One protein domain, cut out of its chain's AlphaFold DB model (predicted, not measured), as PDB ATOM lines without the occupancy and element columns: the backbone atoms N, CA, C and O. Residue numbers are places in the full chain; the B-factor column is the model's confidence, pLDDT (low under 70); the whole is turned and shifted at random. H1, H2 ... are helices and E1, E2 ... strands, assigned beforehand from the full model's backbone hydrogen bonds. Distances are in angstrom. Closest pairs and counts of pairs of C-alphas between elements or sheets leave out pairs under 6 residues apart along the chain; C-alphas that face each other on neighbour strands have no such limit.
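Overview. This is residues 69 to 210 of the 365 residues of an uncharacterized protein of Haloferax sp. BAB-2207 (UniProt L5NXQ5). Helix H1 runs through the middle of a body of mostly crossed helices: H2, H4 and H5 pack on its residues 71 to 79, and on its other side H3 and H7 run side by side in opposite ways, with H6 packed on H7. A small two-strand hairpin, E2 and E3, lies near the first residues of H4 and H7, and a long loop, residues 98 to 115, leads from H2 to H3. The printed part has 142 residues, with seven named helices and three named strands in the order H1 H2 H3 H4 E1 H5 H6 E2 E3 H7; the one sheet, E2 - E3, is antiparallel, and the class is mostly helix. The whole is compact, with a radius of gyration of the C-alphas of 14.9 A and spans of 47 by 33 by 30 A.

Along the chain. H1, residues 70 to 86, begins at C-alpha 70 (39.016, 40.618, 19.250) and is 23.8 A long. H2 is residues 93 to 97. H3, residues 116 to 125, is 14.2 A long, and H4, residues 129 to 139, 15.5 A. E1 is residues 140 to 142. H5, residues 148 to 160, is 17.6 A long and begins at C-alpha 148 (54.698, 41.962, 21.381). H6 is residues 162 to 169, E2 182 to 185 and E3 188 to 192. H7, residues 193 to 209, is 24.8 A long and ends at C-alpha 209 (32.475, 27.488, -1.509).

Arrangement. H1 is the hub, touching four helices. Its closest C-alphas to H2 are those of Gln 78 and Met 96, 6.6 A apart. It touches H4 at Gln 78 and Pro 131, C-alphas 5.1 A apart, at 38 degrees, only just a steep tilt, opposite ways. It touches H5 at Glu 72 and Ala 154, C-alphas 4.9 A apart, and only just touches H3, with 3 pairs of C-alphas within 8 A, the closest Ala 84 and Thr 121 at 6.5 A. H3 and H7 touch at a shallow tilt of 31 degrees, opposite ways, with the C-alphas of Leu 124 and Arg 199 closest at 5.1 A. H6 touches residues 200 to 205 of H7, closest at the C-alphas of Ala 169 and Lys 201, 5.1 A. H1 and H7 are close but not clearly touching. E2 and E3 form a hairpin, antiparallel at 162 degrees, with N 183 and O 191 2.8 A apart and N 191 and O 183 3.1 A apart, within hydrogen-bond range. E1 pairs with no named strand. Every O i to N i+4 pair is within hydrogen-bond range in H1, H3, H5, H6 and H7; H4 has 6 of 7, and H2 0 of 1, with 2 of 2 O i to N i+3 pairs within range.

Size, cuts and confidence. The two C-alphas farthest apart, those of Glu 112 and Lys 142, are 47.3 A apart. The printed part has no cut. The links H2 to H3 and H6 to E2 are long. The mean pLDDT of the printed part is 87.6; residues 110 to 114, 176, 179 to 180 and 184 to 190 are under 70.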
ATOM      1  N   THR A  69      38.958  35.797  20.275       94.44
ATOM      2  CA  THR A  69      39.152  37.132  20.858       94.44
ATOM      3  C   THR A  69      39.127  38.221  19.783       94.44
ATOM      4  O   THR A  69      39.378  37.966  18.601       94.44
ATOM      5  N   LEU A  70      38.919  39.481  20.183       93.44
ATOM      6  CA  LEU A  70      39.016  40.618  19.250       93.44
ATOM      7  C   LEU A  70      40.382  40.712  18.551       93.44
ATOM      8  O   LEU A  70      40.471  41.176  17.413       93.44
ATOM      9  N   GLU A  71      41.452  40.302  19.229       96.44
ATOM     10  CA  GLU A  71      42.806  40.300  18.690       96.44
ATOM     11  C   GLU A  71      42.952  39.272  17.574       96.44
ATOM     12  O   GLU A  71      43.457  39.612  16.507       96.44
ATOM     13  N   GLU A  72      42.477  38.049  17.804       97.69
ATOM     14  CA  GLU A  72      42.500  36.964  16.819       97.69
ATOM     15  C   GLU A  72      41.598  37.289  15.628       97.69
ATOM     16  O   GLU A  72      42.040  37.184  14.486       97.69
ATOM     17  N   PHE A  73      40.394  37.820  15.873       96.69
ATOM     18  CA  PHE A  73      39.532  38.319  14.803       96.69
ATOM     19  C   PHE A  73      40.225  39.412  13.978       96.69
ATOM     20  O   PHE A  73      40.161  39.410  12.751       96.69
ATOM     21  N   THR A  74      40.924  40.350  14.631       96.19
ATOM     22  CA  THR A  74      41.640  41.419  13.919       96.19
ATOM     23  C   THR A  74      42.771  40.856  13.054       96.19
ATOM     24  O   THR A  74      42.965  41.339  11.938       96.19
ATOM     25  N   VAL A  75      43.498  39.842  13.541       97.94
ATOM     26  CA  VAL A  75      44.527  39.127  12.765       97.94
ATOM     27  C   VAL A  75      43.906  38.426  11.560       97.94
ATOM     28  O   VAL A  75      44.359  38.654  10.438       97.94
ATOM     29  N   LEU A  76      42.835  37.655  11.765       98.00
ATOM     30  CA  LEU A  76      42.121  36.960  10.694       98.00
ATOM     31  C   LEU A  76      41.603  37.942   9.633       98.00
ATOM     32  O   LEU A  76      41.849  37.763   8.445       98.00
ATOM     33  N   ALA A  77      40.940  39.020  10.046       97.12
ATOM     34  CA  ALA A  77      40.394  40.011   9.123       97.12
ATOM     35  C   ALA A  77      41.496  40.725   8.319       97.12
ATOM     36  O   ALA A  77      41.335  40.961   7.120       97.12
ATOM     37  N   GLN A  78      42.629  41.053   8.951       96.75
ATOM     38  CA  GLN A  78      43.785  41.624   8.255       96.75
ATOM     39  C   GLN A  78      44.383  40.622   7.259       96.75
ATOM     40  O   GLN A  78      44.736  41.016   6.146       96.75
ATOM     41  N   PHE A  79      44.467  39.341   7.630       97.94
ATOM     42  CA  PHE A  79      44.902  38.274   6.732       97.94
ATOM     43  C   PHE A  79      44.000  38.161   5.517       97.94
ATOM     44  O   PHE A  79      44.502  38.265   4.405       97.94
ATOM     45  N   LEU A  80      42.687  38.052   5.711       97.62
ATOM     46  CA  LEU A  80      41.723  37.942   4.619       97.62
ATOM     47  C   LEU A  80      41.809  39.130   3.655       97.62
ATOM     48  O   LEU A  80      41.790  38.939   2.445       97.62
ATOM     49  N   ILE A  81      41.975  40.355   4.167       96.19
ATOM     50  CA  ILE A  81      42.133  41.543   3.315       96.19
ATOM     51  C   ILE A  81      43.430  41.490   2.502       96.19
ATOM     52  O   ILE A  81      43.416  41.835   1.318       96.19
ATOM     53  N   LEU A  82      44.551  41.103   3.118       96.44
ATOM     54  CA  LEU A  82      45.833  41.008   2.417       96.44
ATOM     55  C   LEU A  82      45.854  39.821   1.447       96.44
ATOM     56  O   LEU A  82      46.343  39.970   0.336       96.44
ATOM     57  N   ASN A  83      45.262  38.684   1.801       96.38
ATOM     58  CA  ASN A  83      45.080  37.552   0.898       96.38
ATOM     59  C   ASN A  83      44.234  37.953  -0.319       96.38
ATOM     60  O   ASN A  83      44.699  37.838  -1.451       96.38
ATOM     61  N   ALA A  84      43.069  38.566  -0.093       94.75
ATOM     62  CA  ALA A  84      42.209  39.083  -1.152       94.75
ATOM     63  C   ALA A  84      42.923  40.092  -2.068       94.75
ATOM     64  O   ALA A  84      42.596  40.184  -3.254       94.75
ATOM     65  N   LYS A  85      43.879  40.874  -1.536       93.75
ATOM     66  CA  LYS A  85      44.580  41.922  -2.297       93.75
ATOM     67  C   LYS A  85      45.903  41.566  -2.928       93.75
ATOM     68  O   LYS A  85      46.238  42.204  -3.922       93.75
ATOM     69  N   THR A  86      46.654  40.658  -2.341       93.81
ATOM     70  CA  THR A  86      48.031  40.384  -2.760       93.81
ATOM     71  C   THR A  86      48.338  38.896  -2.777       93.81
ATOM     72  O   THR A  86      49.504  38.533  -2.862       93.81
ATOM     73  N   GLY A  87      47.347  38.029  -2.567       93.25
ATOM     74  CA  GLY A  87      47.569  36.589  -2.494       93.25
ATOM     75  C   GLY A  87      48.440  36.153  -1.314       93.25
ATOM     76  O   GLY A  87      49.110  35.128  -1.381       93.25
ATOM     77  N   ARG A  88      48.478  36.932  -0.225       95.62
ATOM     78  CA  ARG A  88      49.267  36.586   0.967       95.62
ATOM     79  C   ARG A  88      48.851  35.215   1.521       95.62
ATOM     80  O   ARG A  88      47.669  34.980   1.750       95.62
ATOM     81  N   ARG A  89      49.837  34.348   1.776       94.38
ATOM     82  CA  ARG A  89      49.647  32.989   2.324       94.38
ATOM     83  C   ARG A  89      49.985  32.887   3.810       94.38
ATOM     84  O   ARG A  89      49.361  32.125   4.532       94.38
ATOM     85  N   GLU A  90      50.957  33.671   4.262       94.50
ATOM     86  CA  GLU A  90      51.522  33.557   5.606       94.50
ATOM     87  C   GLU A  90      50.971  34.626   6.555       94.50
ATOM     88  O   GLU A  90      50.768  35.787   6.166       94.50
ATOM     89  N   ILE A  91      50.759  34.224   7.812       96.12
ATOM     90  CA  ILE A  91      50.282  35.081   8.900       96.12
ATOM     91  C   ILE A  91      51.456  35.395   9.828       96.12
ATOM     92  O   ILE A  91      51.903  34.557  10.606       96.12
ATOM     93  N   GLU A  92      51.948  36.630   9.756       94.88
ATOM     94  CA  GLU A  92      53.131  37.094  10.487       94.88
ATOM     95  C   GLU A  92      52.836  38.392  11.243       94.88
ATOM     96  O   GLU A  92      51.937  39.149  10.888       94.88
ATOM     97  N   ALA A  93      53.610  38.711  12.280       93.94
ATOM     98  CA  ALA A  93      53.352  39.891  13.111       93.94
ATOM     99  C   ALA A  93      53.431  41.214  12.323       93.94
ATOM    100  O   ALA A  93      52.691  42.163  12.601       93.94
ATOM    101  N   GLU A  94      54.317  41.277  11.334       93.25
ATOM    102  CA  GLU A  94      54.575  42.435  10.485       93.25
ATOM    103  C   GLU A  94      53.343  42.831   9.659       93.25
ATOM    104  O   GLU A  94      53.076  44.027   9.488       93.25
ATOM    105  N   MET A  95      52.544  41.850   9.224       94.75
ATOM    106  CA  MET A  95      51.360  42.070   8.381       94.75
ATOM    107  C   MET A  95      50.316  42.964   9.061       94.75
ATOM    108  O   MET A  95      49.545  43.665   8.400       94.75
ATOM    109  N   MET A  96      50.289  42.962  10.399       94.88
ATOM    110  CA  MET A  96      49.316  43.719  11.182       94.88
ATOM    111  C   MET A  96      49.495  45.224  11.016       94.88
ATOM    112  O   MET A  96      48.557  45.989  11.239       94.88
ATOM    113  N   PHE A  97      50.679  45.658  10.591       93.06
ATOM    114  CA  PHE A  97      51.003  47.059  10.357       93.06
ATOM    115  C   PHE A  97      51.248  47.369   8.876       93.06
ATOM    116  O   PHE A  97      51.706  48.469   8.546       93.06
ATOM    117  N   GLU A  98      50.885  46.449   7.984       93.38
ATOM    118  CA  GLU A  98      50.890  46.653   6.543       93.38
ATOM    119  C   GLU A  98      49.570  47.301   6.102       93.38
ATOM    120  O   GLU A  98      48.480  46.797   6.379       93.38
ATOM    121  N   LYS A  99      49.645  48.463   5.441       91.25
ATOM    122  CA  LYS A  99      48.446  49.096   4.878       91.25
ATOM    123  C   LYS A  99      48.096  48.369   3.573       91.25
ATOM    124  O   LYS A  99      48.950  48.356   2.689       91.25
ATOM    125  N   PRO A 100      46.859  47.868   3.400       89.44
ATOM    126  CA  PRO A 100      46.471  47.215   2.156       89.44
ATOM    127  C   PRO A 100      46.624  48.148   0.943       89.44
ATOM    128  O   PRO A 100      46.297  49.342   1.052       89.44
ATOM    129  N   PRO A 101      47.095  47.635  -0.209       89.50
ATOM    130  CA  PRO A 101      47.279  48.433  -1.416       89.50
ATOM    131  C   PRO A 101      45.944  48.967  -1.956       89.50
ATOM    132  O   PRO A 101      44.872  48.396  -1.736       89.50
ATOM    133  N   GLU A 102      45.991  50.115  -2.643       84.25
ATOM    134  CA  GLU A 102      44.771  50.797  -3.094       84.25
ATOM    135  C   GLU A 102      44.231  50.298  -4.439       84.25
ATOM    136  O   GLU A 102      43.020  50.388  -4.655       84.25
ATOM    137  N   GLY A 103      45.101  49.757  -5.292       83.25
ATOM    138  CA  GLY A 103      44.778  49.147  -6.583       83.25
ATOM    139  C   GLY A 103      45.378  47.746  -6.704       83.25
ATOM    140  O   GLY A 103      45.914  47.223  -5.729       83.25
ATOM    141  N   GLY A 104      45.277  47.161  -7.894       83.19
ATOM    142  CA  GLY A 104      45.755  45.810  -8.191       83.19
ATOM    143  C   GLY A 104      44.626  44.868  -8.590       83.19
ATOM    144  O   GLY A 104      43.461  45.274  -8.671       83.19
ATOM    145  N   PHE A 105      45.008  43.619  -8.829       86.50
ATOM    146  CA  PHE A 105      44.120  42.537  -9.220       86.50
ATOM    147  C   PHE A 105      42.985  42.305  -8.201       86.50
ATOM    148  O   PHE A 105      43.102  42.608  -7.003       86.50
ATOM    149  N   ILE A 106      41.844  41.826  -8.699       87.75
ATOM    150  CA  ILE A 106      40.666  41.467  -7.905       87.75
ATOM    151  C   ILE A 106      40.240  40.065  -8.343       87.75
ATOM    152  O   ILE A 106      39.760  39.933  -9.467       87.75
ATOM    153  N   PRO A 107      40.362  39.051  -7.470       84.69
ATOM    154  CA  PRO A 107      39.938  37.691  -7.784       84.69
ATOM    155  C   PRO A 107      38.489  37.621  -8.282       84.69
ATOM    156  O   PRO A 107      37.599  38.272  -7.721       84.69
ATOM    157  N   GLY A 108      38.263  36.836  -9.338       76.25
ATOM    158  CA  GLY A 108      36.947  36.637  -9.950       76.25
ATOM    159  C   GLY A 108      36.470  37.801 -10.827       76.25
ATOM    160  O   GLY A 108      35.290  37.849 -11.182       76.25
ATOM    161  N   ALA A 109      37.339  38.770 -11.138       73.75
ATOM    162  CA  ALA A 109      37.011  39.896 -12.009       73.75
ATOM    163  C   ALA A 109      37.258  39.636 -13.503       73.75
ATOM    164  O   ALA A 109      36.847  40.488 -14.294       73.75
ATOM    165  N   GLU A 110      37.901  38.522 -13.879       64.25
ATOM    166  CA  GLU A 110      38.230  38.215 -15.280       64.25
ATOM    167  C   GLU A 110      37.004  37.848 -16.130       64.25
ATOM    168  O   GLU A 110      36.985  38.148 -17.322       64.25
ATOM    169  N   ASP A 111      35.956  37.275 -15.532       57.94
ATOM    170  CA  ASP A 111      34.748  36.899 -16.265       57.94
ATOM    171  C   ASP A 111      33.809  38.098 -16.502       57.94
ATOM    172  O   ASP A 111      33.592  38.953 -15.633       57.94
ATOM    173  N   GLU A 112      33.180  38.143 -17.687       51.84
ATOM    174  CA  GLU A 112      32.171  39.160 -18.036       51.84
ATOM    175  C   GLU A 112      30.948  39.128 -17.097       51.84
ATOM    176  O   GLU A 112      30.216  40.120 -16.993       51.84
ATOM    177  N   GLN A 113      30.719  38.013 -16.392       48.88
ATOM    178  CA  GLN A 113      29.659  37.881 -15.394       48.88
ATOM    179  C   GLN A 113      30.196  38.068 -13.966       48.88
ATOM    180  O   GLN A 113      31.245  37.525 -13.629       48.88
ATOM    181  N   PRO A 114      29.485  38.805 -13.090       59.66
ATOM    182  CA  PRO A 114      29.879  38.932 -11.691       59.66
ATOM    183  C   PRO A 114      29.862  37.561 -11.003       59.66
ATOM    184  O   PRO A 114      28.805  36.945 -10.875       59.66
ATOM    185  N   SER A 115      31.025  37.089 -10.555       78.50
ATOM    186  CA  SER A 115      31.125  35.916  -9.687       78.50
ATOM    187  C   SER A 115      30.805  36.296  -8.237       78.50
ATOM    188  O   SER A 115      31.083  37.417  -7.796       78.50
ATOM    189  N   ALA A 116      30.264  35.349  -7.462       87.75
ATOM    190  CA  ALA A 116      30.067  35.526  -6.019       87.75
ATOM    191  C   ALA A 116      31.389  35.888  -5.315       87.75
ATOM    192  O   ALA A 116      31.419  36.751  -4.436       87.75
ATOM    193  N   LEU A 117      32.501  35.305  -5.783       90.00
ATOM    194  CA  LEU A 117      33.845  35.619  -5.311       90.00
ATOM    195  C   LEU A 117      34.193  37.099  -5.492       90.00
ATOM    196  O   LEU A 117      34.677  37.743  -4.555       90.00
ATOM    197  N   ARG A 118      33.932  37.660  -6.675       90.56
ATOM    198  CA  ARG A 118      34.202  39.072  -6.965       90.56
ATOM    199  C   ARG A 118      33.399  39.996  -6.060       90.56
ATOM    200  O   ARG A 118      33.954  40.963  -5.537       90.56
ATOM    201  N   GLU A 119      32.108  39.724  -5.892       91.56
ATOM    202  CA  GLU A 119      31.224  40.539  -5.051       91.56
ATOM    203  C   GLU A 119      31.676  40.517  -3.589       91.56
ATOM    204  O   GLU A 119      31.916  41.582  -3.014       91.56
ATOM    205  N   ALA A 120      31.916  39.327  -3.030       93.19
ATOM    206  CA  ALA A 120      32.402  39.169  -1.662       93.19
ATOM    207  C   ALA A 120      33.770  39.842  -1.452       93.19
ATOM    208  O   ALA A 120      33.985  40.532  -0.452       93.19
ATOM    209  N   THR A 121      34.685  39.713  -2.421       93.06
ATOM    210  CA  THR A 121      35.993  40.385  -2.381       93.06
ATOM    211  C   THR A 121      35.811  41.904  -2.367       93.06
ATOM    212  O   THR A 121      36.372  42.594  -1.516       93.06
ATOM    213  N   LEU A 122      35.016  42.464  -3.283       92.19
ATOM    214  CA  LEU A 122      34.771  43.909  -3.341       92.19
ATOM    215  C   LEU A 122      34.125  44.437  -2.057       92.19
ATOM    216  O   LEU A 122      34.500  45.517  -1.584       92.19
ATOM    217  N   ASP A 123      33.198  43.678  -1.479       92.88
ATOM    218  CA  ASP A 123      32.529  44.038  -0.237       92.88
ATOM    219  C   ASP A 123      33.474  44.013   0.962       92.88
ATOM    220  O   ASP A 123      33.529  45.012   1.690       92.88
ATOM    221  N   LEU A 124      34.307  42.979   1.109       94.25
ATOM    222  CA  LEU A 124      35.367  42.941   2.121       94.25
ATOM    223  C   LEU A 124      36.285  44.168   2.013       94.25
ATOM    224  O   LEU A 124      36.612  44.824   3.007       94.25
ATOM    225  N   LEU A 125      36.667  44.542   0.793       92.00
ATOM    226  CA  LEU A 125      37.620  45.622   0.543       92.00
ATOM    227  C   LEU A 125      37.074  47.023   0.825       92.00
ATOM    228  O   LEU A 125      37.866  47.942   1.072       92.00
ATOM    229  N   LYS A 126      35.749  47.203   0.901       90.44
ATOM    230  CA  LYS A 126      35.154  48.433   1.460       90.44
ATOM    231  C   LYS A 126      35.599  48.653   2.914       90.44
ATOM    232  O   LYS A 126      35.656  49.798   3.367       90.44
ATOM    233  N   SER A 127      35.967  47.580   3.620       89.56
ATOM    234  CA  SER A 127      36.502  47.601   4.984       89.56
ATOM    235  C   SER A 127      38.033  47.551   5.077       89.56
ATOM    236  O   SER A 127      38.553  47.488   6.189       89.56
ATOM    237  N   ARG A 128      38.781  47.647   3.963       89.19
ATOM    238  CA  ARG A 128      40.232  47.347   3.912       89.19
ATOM    239  C   ARG A 128      41.089  47.986   5.013       89.19
ATOM    240  O   ARG A 128      42.034  47.388   5.500       89.19
ATOM    241  N   ASN A 129      40.775  49.213   5.423       89.12
ATOM    242  CA  ASN A 129      41.584  49.932   6.409       89.12
ATOM    243  C   ASN A 129      41.199  49.630   7.867       89.12
ATOM    244  O   ASN A 129      41.926  50.055   8.763       89.12
ATOM    245  N   ALA A 130      40.070  48.967   8.145       89.38
ATOM    246  CA  ALA A 130      39.642  48.777   9.530       89.38
ATOM    247  C   ALA A 130      40.549  47.831  10.309       89.38
ATOM    248  O   ALA A 130      41.033  48.283  11.344       89.38
ATOM    249  N   PRO A 131      40.854  46.603   9.852       92.00
ATOM    250  CA  PRO A 131      41.747  45.723  10.608       92.00
ATOM    251  C   PRO A 131      43.136  46.337  10.814       92.00
ATOM    252  O   PRO A 131      43.655  46.306  11.926       92.00
ATOM    253  N   TYR A 132      43.658  47.059   9.819       90.81
ATOM    254  CA  TYR A 132      44.875  47.870   9.940       90.81
ATOM    255  C   TYR A 132      44.798  48.991  11.000       90.81
ATOM    256  O   TYR A 132      45.795  49.358  11.625       90.81
ATOM    257  N   HIS A 133      43.638  49.617  11.195       89.06
ATOM    258  CA  HIS A 133      43.462  50.633  12.236       89.06
ATOM    259  C   HIS A 133      43.198  50.014  13.613       89.06
ATOM    260  O   HIS A 133      43.709  50.525  14.613       89.06
ATOM    261  N   LEU A 134      42.457  48.908  13.664       89.56
ATOM    262  CA  LEU A 134      42.214  48.129  14.875       89.56
ATOM    263  C   LEU A 134      43.516  47.541  15.416       89.56
ATOM    264  O   LEU A 134      43.772  47.652  16.612       89.56
ATOM    265  N   SER A 135      44.390  47.027  14.550       90.69
ATOM    266  CA  SER A 135      45.699  46.503  14.941       90.69
ATOM    267  C   SER A 135      46.552  47.565  15.639       90.69
ATOM    268  O   SER A 135      47.148  47.308  16.685       90.69
ATOM    269  N   LYS A 136      46.539  48.805  15.134       88.31
ATOM    270  CA  LYS A 136      47.188  49.940  15.800       88.31
ATOM    271  C   LYS A 136      46.568  50.241  17.159       88.31
ATOM    272  O   LYS A 136      47.302  50.569  18.081       88.31
ATOM    273  N   GLY A 137      45.247  50.154  17.290       85.94
ATOM    274  CA  GLY A 137      44.554  50.406  18.556       85.94
ATOM    275  C   GLY A 137      44.766  49.311  19.606       85.94
ATOM    276  O   GLY A 137      44.848  49.615  20.793       85.94
ATOM    277  N   LEU A 138      44.859  48.051  19.178       89.25
ATOM    278  CA  LEU A 138      44.957  46.886  20.059       89.25
ATOM    279  C   LEU A 138      46.402  46.554  20.445       89.25
ATOM    280  O   LEU A 138      46.652  46.186  21.595       89.25
ATOM    281  N   PHE A 139      47.346  46.689  19.511       92.38
ATOM    282  CA  PHE A 139      48.719  46.217  19.698       92.38
ATOM    283  C   PHE A 139      49.745  47.336  19.896       92.38
ATOM    284  O   PHE A 139      50.867  47.035  20.293       92.38
ATOM    285  N   LEU A 140      49.425  48.616  19.658       89.31
ATOM    286  CA  LEU A 140      50.355  49.710  19.971       89.31
ATOM    287  C   LEU A 140      50.066  50.309  21.348       89.31
ATOM    288  O   LEU A 140      49.019  50.901  21.587       89.31
ATOM    289  N   LEU A 141      51.060  50.243  22.234       82.75
ATOM    290  CA  LEU A 141      51.054  50.947  23.520       82.75
ATOM    291  C   LEU A 141      51.361  52.442  23.333       82.75
ATOM    292  O   LEU A 141      50.835  53.296  24.046       82.75
ATOM    293  N   LYS A 142      52.246  52.759  22.376       78.75
ATOM    294  CA  LYS A 142      52.630  54.111  21.921       78.75
ATOM    295  C   LYS A 142      52.996  54.053  20.435       78.75
ATOM    296  O   LYS A 142      53.160  52.964  19.900       78.75
ATOM    297  N   SER A 143      53.199  55.207  19.790       72.19
ATOM    298  CA  SER A 143      53.429  55.327  18.335       72.19
ATOM    299  C   SER A 143      54.419  54.321  17.731       72.19
ATOM    300  O   SER A 143      54.198  53.901  16.604       72.19
ATOM    301  N   ASN A 144      55.451  53.900  18.478       75.12
ATOM    302  CA  ASN A 144      56.454  52.921  18.037       75.12
ATOM    303  C   ASN A 144      56.666  51.758  19.030       75.12
ATOM    304  O   ASN A 144      57.688  51.078  18.967       75.12
ATOM    305  N   VAL A 145      55.763  51.559  19.996       86.44
ATOM    306  CA  VAL A 145      55.901  50.506  21.016       86.44
ATOM    307  C   VAL A 145      54.770  49.508  20.844       86.44
ATOM    308  O   VAL A 145      53.624  49.822  21.157       86.44
ATOM    309  N   VAL A 146      55.118  48.320  20.356       89.69
ATOM    310  CA  VAL A 146      54.199  47.199  20.144       89.69
ATOM    311  C   VAL A 146      54.134  46.344  21.410       89.69
ATOM    312  O   VAL A 146      55.174  45.985  21.969       89.69
ATOM    313  N   ASP A 147      52.928  45.979  21.828       92.75
ATOM    314  CA  ASP A 147      52.678  44.898  22.777       92.75
ATOM    315  C   ASP A 147      52.949  43.552  22.088       92.75
ATOM    316  O   ASP A 147      52.071  42.928  21.487       92.75
ATOM    317  N   ARG A 148      54.225  43.150  22.102       90.50
ATOM    318  CA  ARG A 148      54.698  41.962  21.381       90.50
ATOM    319  C   ARG A 148      54.077  40.677  21.898       90.50
ATOM    320  O   ARG A 148      53.843  39.794  21.092       90.50
ATOM    321  N   GLU A 149      53.831  40.574  23.202       92.62
ATOM    322  CA  GLU A 149      53.276  39.356  23.797       92.62
ATOM    323  C   GLU A 149      51.827  39.152  23.357       92.62
ATOM    324  O   GLU A 149      51.454  38.059  22.929       92.62
ATOM    325  N   ARG A 150      51.019  40.218  23.418       93.06
ATOM    326  CA  ARG A 150      49.627  40.183  22.966       93.06
ATOM    327  C   ARG A 150      49.534  39.879  21.471       93.06
ATOM    328  O   ARG A 150      48.741  39.032  21.070       93.06
ATOM    329  N   LEU A 151      50.368  40.537  20.663       95.12
ATOM    330  CA  LEU A 151      50.410  40.330  19.217       95.12
ATOM    331  C   LEU A 151      50.868  38.915  18.852       95.12
ATOM    332  O   LEU A 151      50.201  38.252  18.066       95.12
ATOM    333  N   SER A 152      51.974  38.435  19.431       95.00
ATOM    334  CA  SER A 152      52.519  37.117  19.093       95.00
ATOM    335  C   SER A 152      51.552  35.996  19.448       95.00
ATOM    336  O   SER A 152      51.434  35.049  18.683       95.00
ATOM    337  N   LYS A 153      50.833  36.113  20.574       96.62
ATOM    338  CA  LYS A 153      49.808  35.137  20.970       96.62
ATOM    339  C   LYS A 153      48.674  35.062  19.949       96.62
ATOM    340  O   LYS A 153      48.335  33.967  19.524       96.62
ATOM    341  N   ALA A 154      48.131  36.208  19.534       96.88
ATOM    342  CA  ALA A 154      47.042  36.245  18.559       96.88
ATOM    343  C   ALA A 154      47.486  35.736  17.178       96.88
ATOM    344  O   ALA A 154      46.801  34.918  16.575       96.88
ATOM    345  N   VAL A 155      48.658  36.173  16.703       97.06
ATOM    346  CA  VAL A 155      49.238  35.732  15.423       97.06
ATOM    347  C   VAL A 155      49.487  34.229  15.421       97.06
ATOM    348  O   VAL A 155      49.071  33.550  14.490       97.06
ATOM    349  N   GLN A 156      50.112  33.703  16.478       97.25
ATOM    350  CA  GLN A 156      50.374  32.273  16.604       97.25
ATOM    351  C   GLN A 156      49.069  31.467  16.647       97.25
ATOM    352  O   GLN A 156      48.945  30.487  15.924       97.25
ATOM    353  N   SER A 157      48.088  31.910  17.441       96.88
ATOM    354  CA  SER A 157      46.790  31.237  17.580       96.88
ATOM    355  C   SER A 157      46.071  31.100  16.235       96.88
ATOM    356  O   SER A 157      45.694  29.992  15.847       96.88
ATOM    357  N   VAL A 158      45.959  32.202  15.482       97.00
ATOM    358  CA  VAL A 158      45.302  32.200  14.166       97.00
ATOM    359  C   VAL A 158      46.125  31.434  13.135       97.00
ATOM    360  O   VAL A 158      45.562  30.644  12.389       97.00
ATOM    361  N   SER A 159      47.449  31.610  13.104       96.94
ATOM    362  CA  SER A 159      48.310  30.916  12.137       96.94
ATOM    363  C   SER A 159      48.312  29.399  12.323       96.94
ATOM    364  O   SER A 159      48.405  28.678  11.335       96.94
ATOM    365  N   GLU A 160      48.248  28.903  13.560       96.81
ATOM    366  CA  GLU A 160      48.261  27.461  13.841       96.81
ATOM    367  C   GLU A 160      46.894  26.801  13.600       96.81
ATOM    368  O   GLU A 160      46.832  25.585  13.432       96.81
ATOM    369  N   ASN A 161      45.807  27.582  13.576       96.19
ATOM    370  CA  ASN A 161      44.433  27.072  13.511       96.19
ATOM    371  C   ASN A 161      43.588  27.770  12.428       96.19
ATOM    372  O   ASN A 161      42.374  27.898  12.589       96.19
ATOM    373  N   LEU A 162      44.211  28.248  11.343       95.31
ATOM    374  CA  LEU A 162      43.574  29.125  10.351       95.31
ATOM    375  C   LEU A 162      42.243  28.570   9.824       95.31
ATOM    376  O   LEU A 162      41.238  29.276   9.860       95.31
ATOM    377  N   ASP A 163      42.210  27.300   9.422       94.06
ATOM    378  CA  ASP A 163      40.999  26.654   8.895       94.06
ATOM    379  C   ASP A 163      39.849  26.662   9.910       94.06
ATOM    380  O   ASP A 163      38.696  26.929   9.575       94.06
ATOM    381  N   GLN A 164      40.161  26.433  11.188       95.12
ATOM    382  CA  GLN A 164      39.168  26.496  12.254       95.12
ATOM    383  C   GLN A 164      38.646  27.927  12.438       95.12
ATOM    384  O   GLN A 164      37.443  28.118  12.615       95.12
ATOM    385  N   TYR A 165      39.526  28.928  12.381       96.06
ATOM    386  CA  TYR A 165      39.142  30.338  12.472       96.06
ATOM    387  C   TYR A 165      38.278  30.782  11.279       96.06
ATOM    388  O   TYR A 165      37.333  31.546  11.471       96.06
ATOM    389  N   LEU A 166      38.535  30.269  10.071       95.62
ATOM    390  CA  LEU A 166      37.684  30.500   8.895       95.62
ATOM    391  C   LEU A 166      36.277  29.923   9.101       95.62
ATOM    392  O   LEU A 166      35.292  30.642   8.926       95.62
ATOM    393  N   LEU A 167      36.176  28.678   9.579       95.25
ATOM    394  CA  LEU A 167      34.887  28.050   9.901       95.25
ATOM    395  C   LEU A 167      34.125  28.798  11.005       95.25
ATOM    396  O   LEU A 167      32.900  28.903  10.962       95.25
ATOM    397  N   GLN A 168      34.833  29.327  12.005       94.44
ATOM    398  CA  GLN A 168      34.229  30.141  13.064       94.44
ATOM    399  C   GLN A 168      33.760  31.499  12.536       94.44
ATOM    400  O   GLN A 168      32.691  31.968  12.925       94.44
ATOM    401  N   ALA A 169      34.501  32.116  11.611       95.12
ATOM    402  CA  ALA A 169      34.104  33.378  10.995       95.12
ATOM    403  C   ALA A 169      32.773  33.272  10.230       95.12
ATOM    404  O   ALA A 169      31.977  34.209  10.253       95.12
ATOM    405  N   MET A 170      32.479  32.118   9.628       94.31
ATOM    406  CA  MET A 170      31.187  31.850   8.976       94.31
ATOM    407  C   MET A 170      30.004  31.851   9.961       94.31
ATOM    408  O   MET A 170      28.857  32.064   9.564       94.31
ATOM    409  N   GLN A 171      30.263  31.615  11.248       92.38
ATOM    410  CA  GLN A 171      29.241  31.503  12.294       92.38
ATOM    411  C   GLN A 171      28.986  32.815  13.037       92.38
ATOM    412  O   GLN A 171      28.125  32.844  13.914       92.38
ATOM    413  N   ILE A 172      29.693  33.894  12.686       91.06
ATOM    414  CA  ILE A 172      29.530  35.193  13.342       91.06
ATOM    415  C   ILE A 172      28.068  35.646  13.247       91.06
ATOM    416  O   ILE A 172      27.454  35.622  12.174       91.06
ATOM    417  N   ASP A 173      27.514  36.077  14.376       84.38
ATOM    418  CA  ASP A 173      26.156  36.605  14.465       84.38
ATOM    419  C   ASP A 173      26.180  38.048  14.976       84.38
ATOM    420  O   ASP A 173      26.602  38.331  16.097       84.38
ATOM    421  N   THR A 174      25.751  38.970  14.118       80.62
ATOM    422  CA  THR A 174      25.782  40.421  14.339       80.62
ATOM    423  C   THR A 174      24.407  41.004  14.673       80.62
ATOM    424  O   THR A 174      24.299  42.215  14.886       80.62
ATOM    425  N   ALA A 175      23.355  40.172  14.752       72.25
ATOM    426  CA  ALA A 175      21.958  40.615  14.809       72.25
ATOM    427  C   ALA A 175      21.621  41.547  15.994       72.25
ATOM    428  O   ALA A 175      20.708  42.368  15.884       72.25
ATOM    429  N   ASP A 176      22.376  41.457  17.093       68.44
ATOM    430  CA  ASP A 176      22.120  42.185  18.341       68.44
ATOM    431  C   ASP A 176      23.101  43.347  18.610       68.44
ATOM    432  O   ASP A 176      23.145  43.886  19.724       68.44
ATOM    433  N   PHE A 177      23.895  43.785  17.622       74.81
ATOM    434  CA  PHE A 177      24.872  44.846  17.872       74.81
ATOM    435  C   PHE A 177      24.260  46.225  18.131       74.81
ATOM    436  O   PHE A 177      23.377  46.726  17.431       74.81
ATOM    437  N   SER A 178      24.818  46.910  19.134       72.81
ATOM    438  CA  SER A 178      24.516  48.317  19.366       72.81
ATOM    439  C   SER A 178      25.047  49.169  18.214       72.81
ATOM    440  O   SER A 178      26.242  49.162  17.921       72.81
ATOM    441  N   SER A 179      24.194  50.027  17.648       69.31
ATOM    442  CA  SER A 179      24.590  51.029  16.644       69.31
ATOM    443  C   SER A 179      25.635  52.041  17.148       69.31
ATOM    444  O   SER A 179      26.201  52.803  16.360       69.31
ATOM    445  N   ALA A 180      25.907  52.052  18.457       67.25
ATOM    446  CA  ALA A 180      26.967  52.840  19.074       67.25
ATOM    447  C   ALA A 180      28.379  52.288  18.797       67.25
ATOM    448  O   ALA A 180      29.354  53.026  18.963       67.25
ATOM    449  N   TYR A 181      28.514  51.021  18.394       81.69
ATOM    450  CA  TYR A 181      29.810  50.406  18.107       81.69
ATOM    451  C   TYR A 181      30.249  50.751  16.688       81.69
ATOM    452  O   TYR A 181      29.773  50.184  15.707       81.69
ATOM    453  N   GLN A 182      31.164  51.715  16.585       80.69
ATOM    454  CA  GLN A 182      31.647  52.233  15.309       80.69
ATOM    455  C   GLN A 182      33.161  52.140  15.191       80.69
ATOM    456  O   GLN A 182      33.907  52.497  16.106       80.69
ATOM    457  N   ILE A 183      33.611  51.753  14.002       77.50
ATOM    458  CA  ILE A 183      35.002  51.839  13.586       77.50
ATOM    459  C   ILE A 183      35.170  53.176  12.881       77.50
ATOM    460  O   ILE A 183      34.680  53.393  11.772       77.50
ATOM    461  N   SER A 184      35.864  54.100  13.535       66.81
ATOM    462  CA  SER A 184      36.163  55.413  12.974       66.81
ATOM    463  C   SER A 184      37.620  55.777  13.195       66.81
ATOM    464  O   SER A 184      38.283  55.308  14.121       66.81
ATOM    465  N   THR A 185      38.121  56.645  12.325       61.41
ATOM    466  CA  THR A 185      39.345  57.396  12.586       61.41
ATOM    467  C   THR A 185      38.963  58.853  12.797       61.41
ATOM    468  O   THR A 185      37.889  59.288  12.387       61.41
ATOM    469  N   THR A 186      39.868  59.657  13.350       56.16
ATOM    470  CA  THR A 186      39.677  61.113  13.474       56.16
ATOM    471  C   THR A 186      39.460  61.836  12.136       56.16
ATOM    472  O   THR A 186      39.197  63.036  12.140       56.16
ATOM    473  N   ARG A 187      39.588  61.149  10.990       45.16
ATOM    474  CA  ARG A 187      39.559  61.735   9.642       45.16
ATOM    475  C   ARG A 187      38.526  61.110   8.694       45.16
ATOM    476  O   ARG A 187      38.499  61.504   7.533       45.16
ATOM    477  N   SER A 188      37.693  60.165   9.137       56.22
ATOM    478  CA  SER A 188      36.721  59.485   8.265       56.22
ATOM    479  C   SER A 188      35.370  59.288   8.947       56.22
ATOM    480  O   SER A 188      35.317  58.985  10.137       56.22
ATOM    481  N   THR A 189      34.280  59.397   8.179       57.09
ATOM    482  CA  THR A 189      32.973  58.864   8.584       57.09
ATOM    483  C   THR A 189      33.146  57.378   8.863       57.09
ATOM    484  O   THR A 189      33.538  56.623   7.972       57.09
ATOM    485  N   GLY A 190      32.971  56.998  10.126       64.38
ATOM    486  CA  GLY A 190      33.065  55.610  10.542       64.38
ATOM    487  C   GLY A 190      31.942  54.769   9.953       64.38
ATOM    488  O   GLY A 190      30.955  55.297   9.441       64.38
ATOM    489  N   TYR A 191      32.102  53.460  10.046       74.75
ATOM    490  CA  TYR A 191      31.027  52.506   9.816       74.75
ATOM    491  C   TYR A 191      30.913  51.583  11.026       74.75
ATOM    492  O   TYR A 191      31.825  51.504  11.852       74.75
ATOM    493  N   SER A 192      29.753  50.963  11.168       82.75
ATOM    494  CA  SER A 192      29.413  50.154  12.328       82.75
ATOM    495  C   SER A 192      30.212  48.834  12.348       82.75
ATOM    496  O   SER A 192      30.681  48.367  11.308       82.75
ATOM    497  N   VAL A 193      30.482  48.289  13.543       86.00
ATOM    498  CA  VAL A 193      31.331  47.086  13.712       86.00
ATOM    499  C   VAL A 193      30.684  45.832  13.107       86.00
ATOM    500  O   VAL A 193      31.395  45.024  12.513       86.00
ATOM    501  N   ASP A 194      29.356  45.728  13.181       87.94
ATOM    502  CA  ASP A 194      28.527  44.735  12.477       87.94
ATOM    503  C   ASP A 194      28.911  44.614  10.996       87.94
ATOM    504  O   ASP A 194      29.214  43.527  10.528       87.94
ATOM    505  N   VAL A 195      29.058  45.736  10.290       90.06
ATOM    506  CA  VAL A 195      29.408  45.759   8.865       90.06
ATOM    507  C   VAL A 195      30.782  45.138   8.602       90.06
ATOM    508  O   VAL A 195      30.987  44.533   7.551       90.06
ATOM    509  N   LEU A 196      31.758  45.297   9.507       92.19
ATOM    510  CA  LEU A 196      33.046  44.606   9.364       92.19
ATOM    511  C   LEU A 196      32.875  43.098   9.559       92.19
ATOM    512  O   LEU A 196      33.441  42.326   8.792       92.19
ATOM    513  N   PHE A 197      32.133  42.708  10.591       93.25
ATOM    514  CA  PHE A 197      31.931  41.316  10.974       93.25
ATOM    515  C   PHE A 197      31.167  40.557   9.884       93.25
ATOM    516  O   PHE A 197      31.637  39.508   9.451       93.25
ATOM    517  N   ASP A 198      30.091  41.143   9.358       93.06
ATOM    518  CA  ASP A 198      29.312  40.601   8.242       93.06
ATOM    519  C   ASP A 198      30.177  40.424   6.995       93.06
ATOM    520  O   ASP A 198      30.211  39.352   6.411       93.06
ATOM    521  N   ARG A 199      30.979  41.431   6.626       94.88
ATOM    522  CA  ARG A 199      31.877  41.320   5.462       94.88
ATOM    523  C   ARG A 199      32.922  40.219   5.617       94.88
ATOM    524  O   ARG A 199      33.268  39.571   4.635       94.88
ATOM    525  N   VAL A 200      33.460  40.035   6.824       96.31
ATOM    526  CA  VAL A 200      34.413  38.953   7.112       96.31
ATOM    527  C   VAL A 200      33.715  37.596   7.042       96.31
ATOM    528  O   VAL A 200      34.255  36.682   6.426       96.31
ATOM    529  N   LYS A 201      32.511  37.481   7.607       95.75
ATOM    530  CA  LYS A 201      31.671  36.282   7.543       95.75
ATOM    531  C   LYS A 201      31.309  35.905   6.110       95.75
ATOM    532  O   LYS A 201      31.509  34.758   5.717       95.75
ATOM    533  N   ASP A 202      30.798  36.856   5.334       95.69
ATOM    534  CA  ASP A 202      30.376  36.651   3.949       95.69
ATOM    535  C   ASP A 202      31.566  36.222   3.088       95.69
ATOM    536  O   ASP A 202      31.466  35.282   2.297       95.69
ATOM    537  N   TYR A 203      32.728  36.854   3.290       96.06
ATOM    538  CA  TYR A 203      33.947  36.472   2.589       96.06
ATOM    539  C   TYR A 203      34.451  35.087   3.003       96.06
ATOM    540  O   TYR A 203      34.757  34.283   2.131       96.06
ATOM    541  N   ALA A 204      34.488  34.769   4.302       96.25
ATOM    542  CA  ALA A 204      34.874  33.441   4.782       96.25
ATOM    543  C   ALA A 204      33.939  32.344   4.249       96.25
ATOM    544  O   ALA A 204      34.411  31.304   3.809       96.25
ATOM    545  N   THR A 205      32.632  32.614   4.202       96.00
ATOM    546  CA  THR A 205      31.634  31.708   3.605       96.00
ATOM    547  C   THR A 205      31.899  31.512   2.117       96.00
ATOM    548  O   THR A 205      31.892  30.393   1.622       96.00
ATOM    549  N   THR A 206      32.210  32.594   1.403       94.31
ATOM    550  CA  THR A 206      32.540  32.519  -0.024       94.31
ATOM    551  C   THR A 206      33.832  31.737  -0.274       94.31
ATOM    552  O   THR A 206      33.922  31.028  -1.270       94.31
ATOM    553  N   LEU A 207      34.828  31.838   0.613       93.56
ATOM    554  CA  LEU A 207      36.063  31.056   0.520       93.56
ATOM    555  C   LEU A 207      35.848  29.556   0.763       93.56
ATOM    556  O   LEU A 207      36.610  28.764   0.220       93.56
ATOM    557  N   ASP A 208      34.853  29.161   1.556       93.62
ATOM    558  CA  ASP A 208      34.510  27.743   1.754       93.62
ATOM    559  C   ASP A 208      33.918  27.130   0.471       93.62
ATOM    560  O   ASP A 208      34.238  26.001   0.103       93.62
ATOM    561  N   ASP A 209      33.130  27.917  -0.267       90.19
ATOM    562  CA  ASP A 209      32.475  27.488  -1.509       90.19
ATOM    563  C   ASP A 209      33.354  27.661  -2.768       90.19
ATOM    564  O   ASP A 209      33.047  27.111  -3.833       90.19
ATOM    565  N   VAL A 210      34.439  28.443  -2.694       89.00
ATOM    566  CA  VAL A 210      35.267  28.757  -3.865       89.00
ATOM    567  C   VAL A 210      36.077  27.539  -4.320       89.00
ATOM    568  O   VAL A 210      36.774  26.870  -3.553       89.00
TER     569      VAL A 210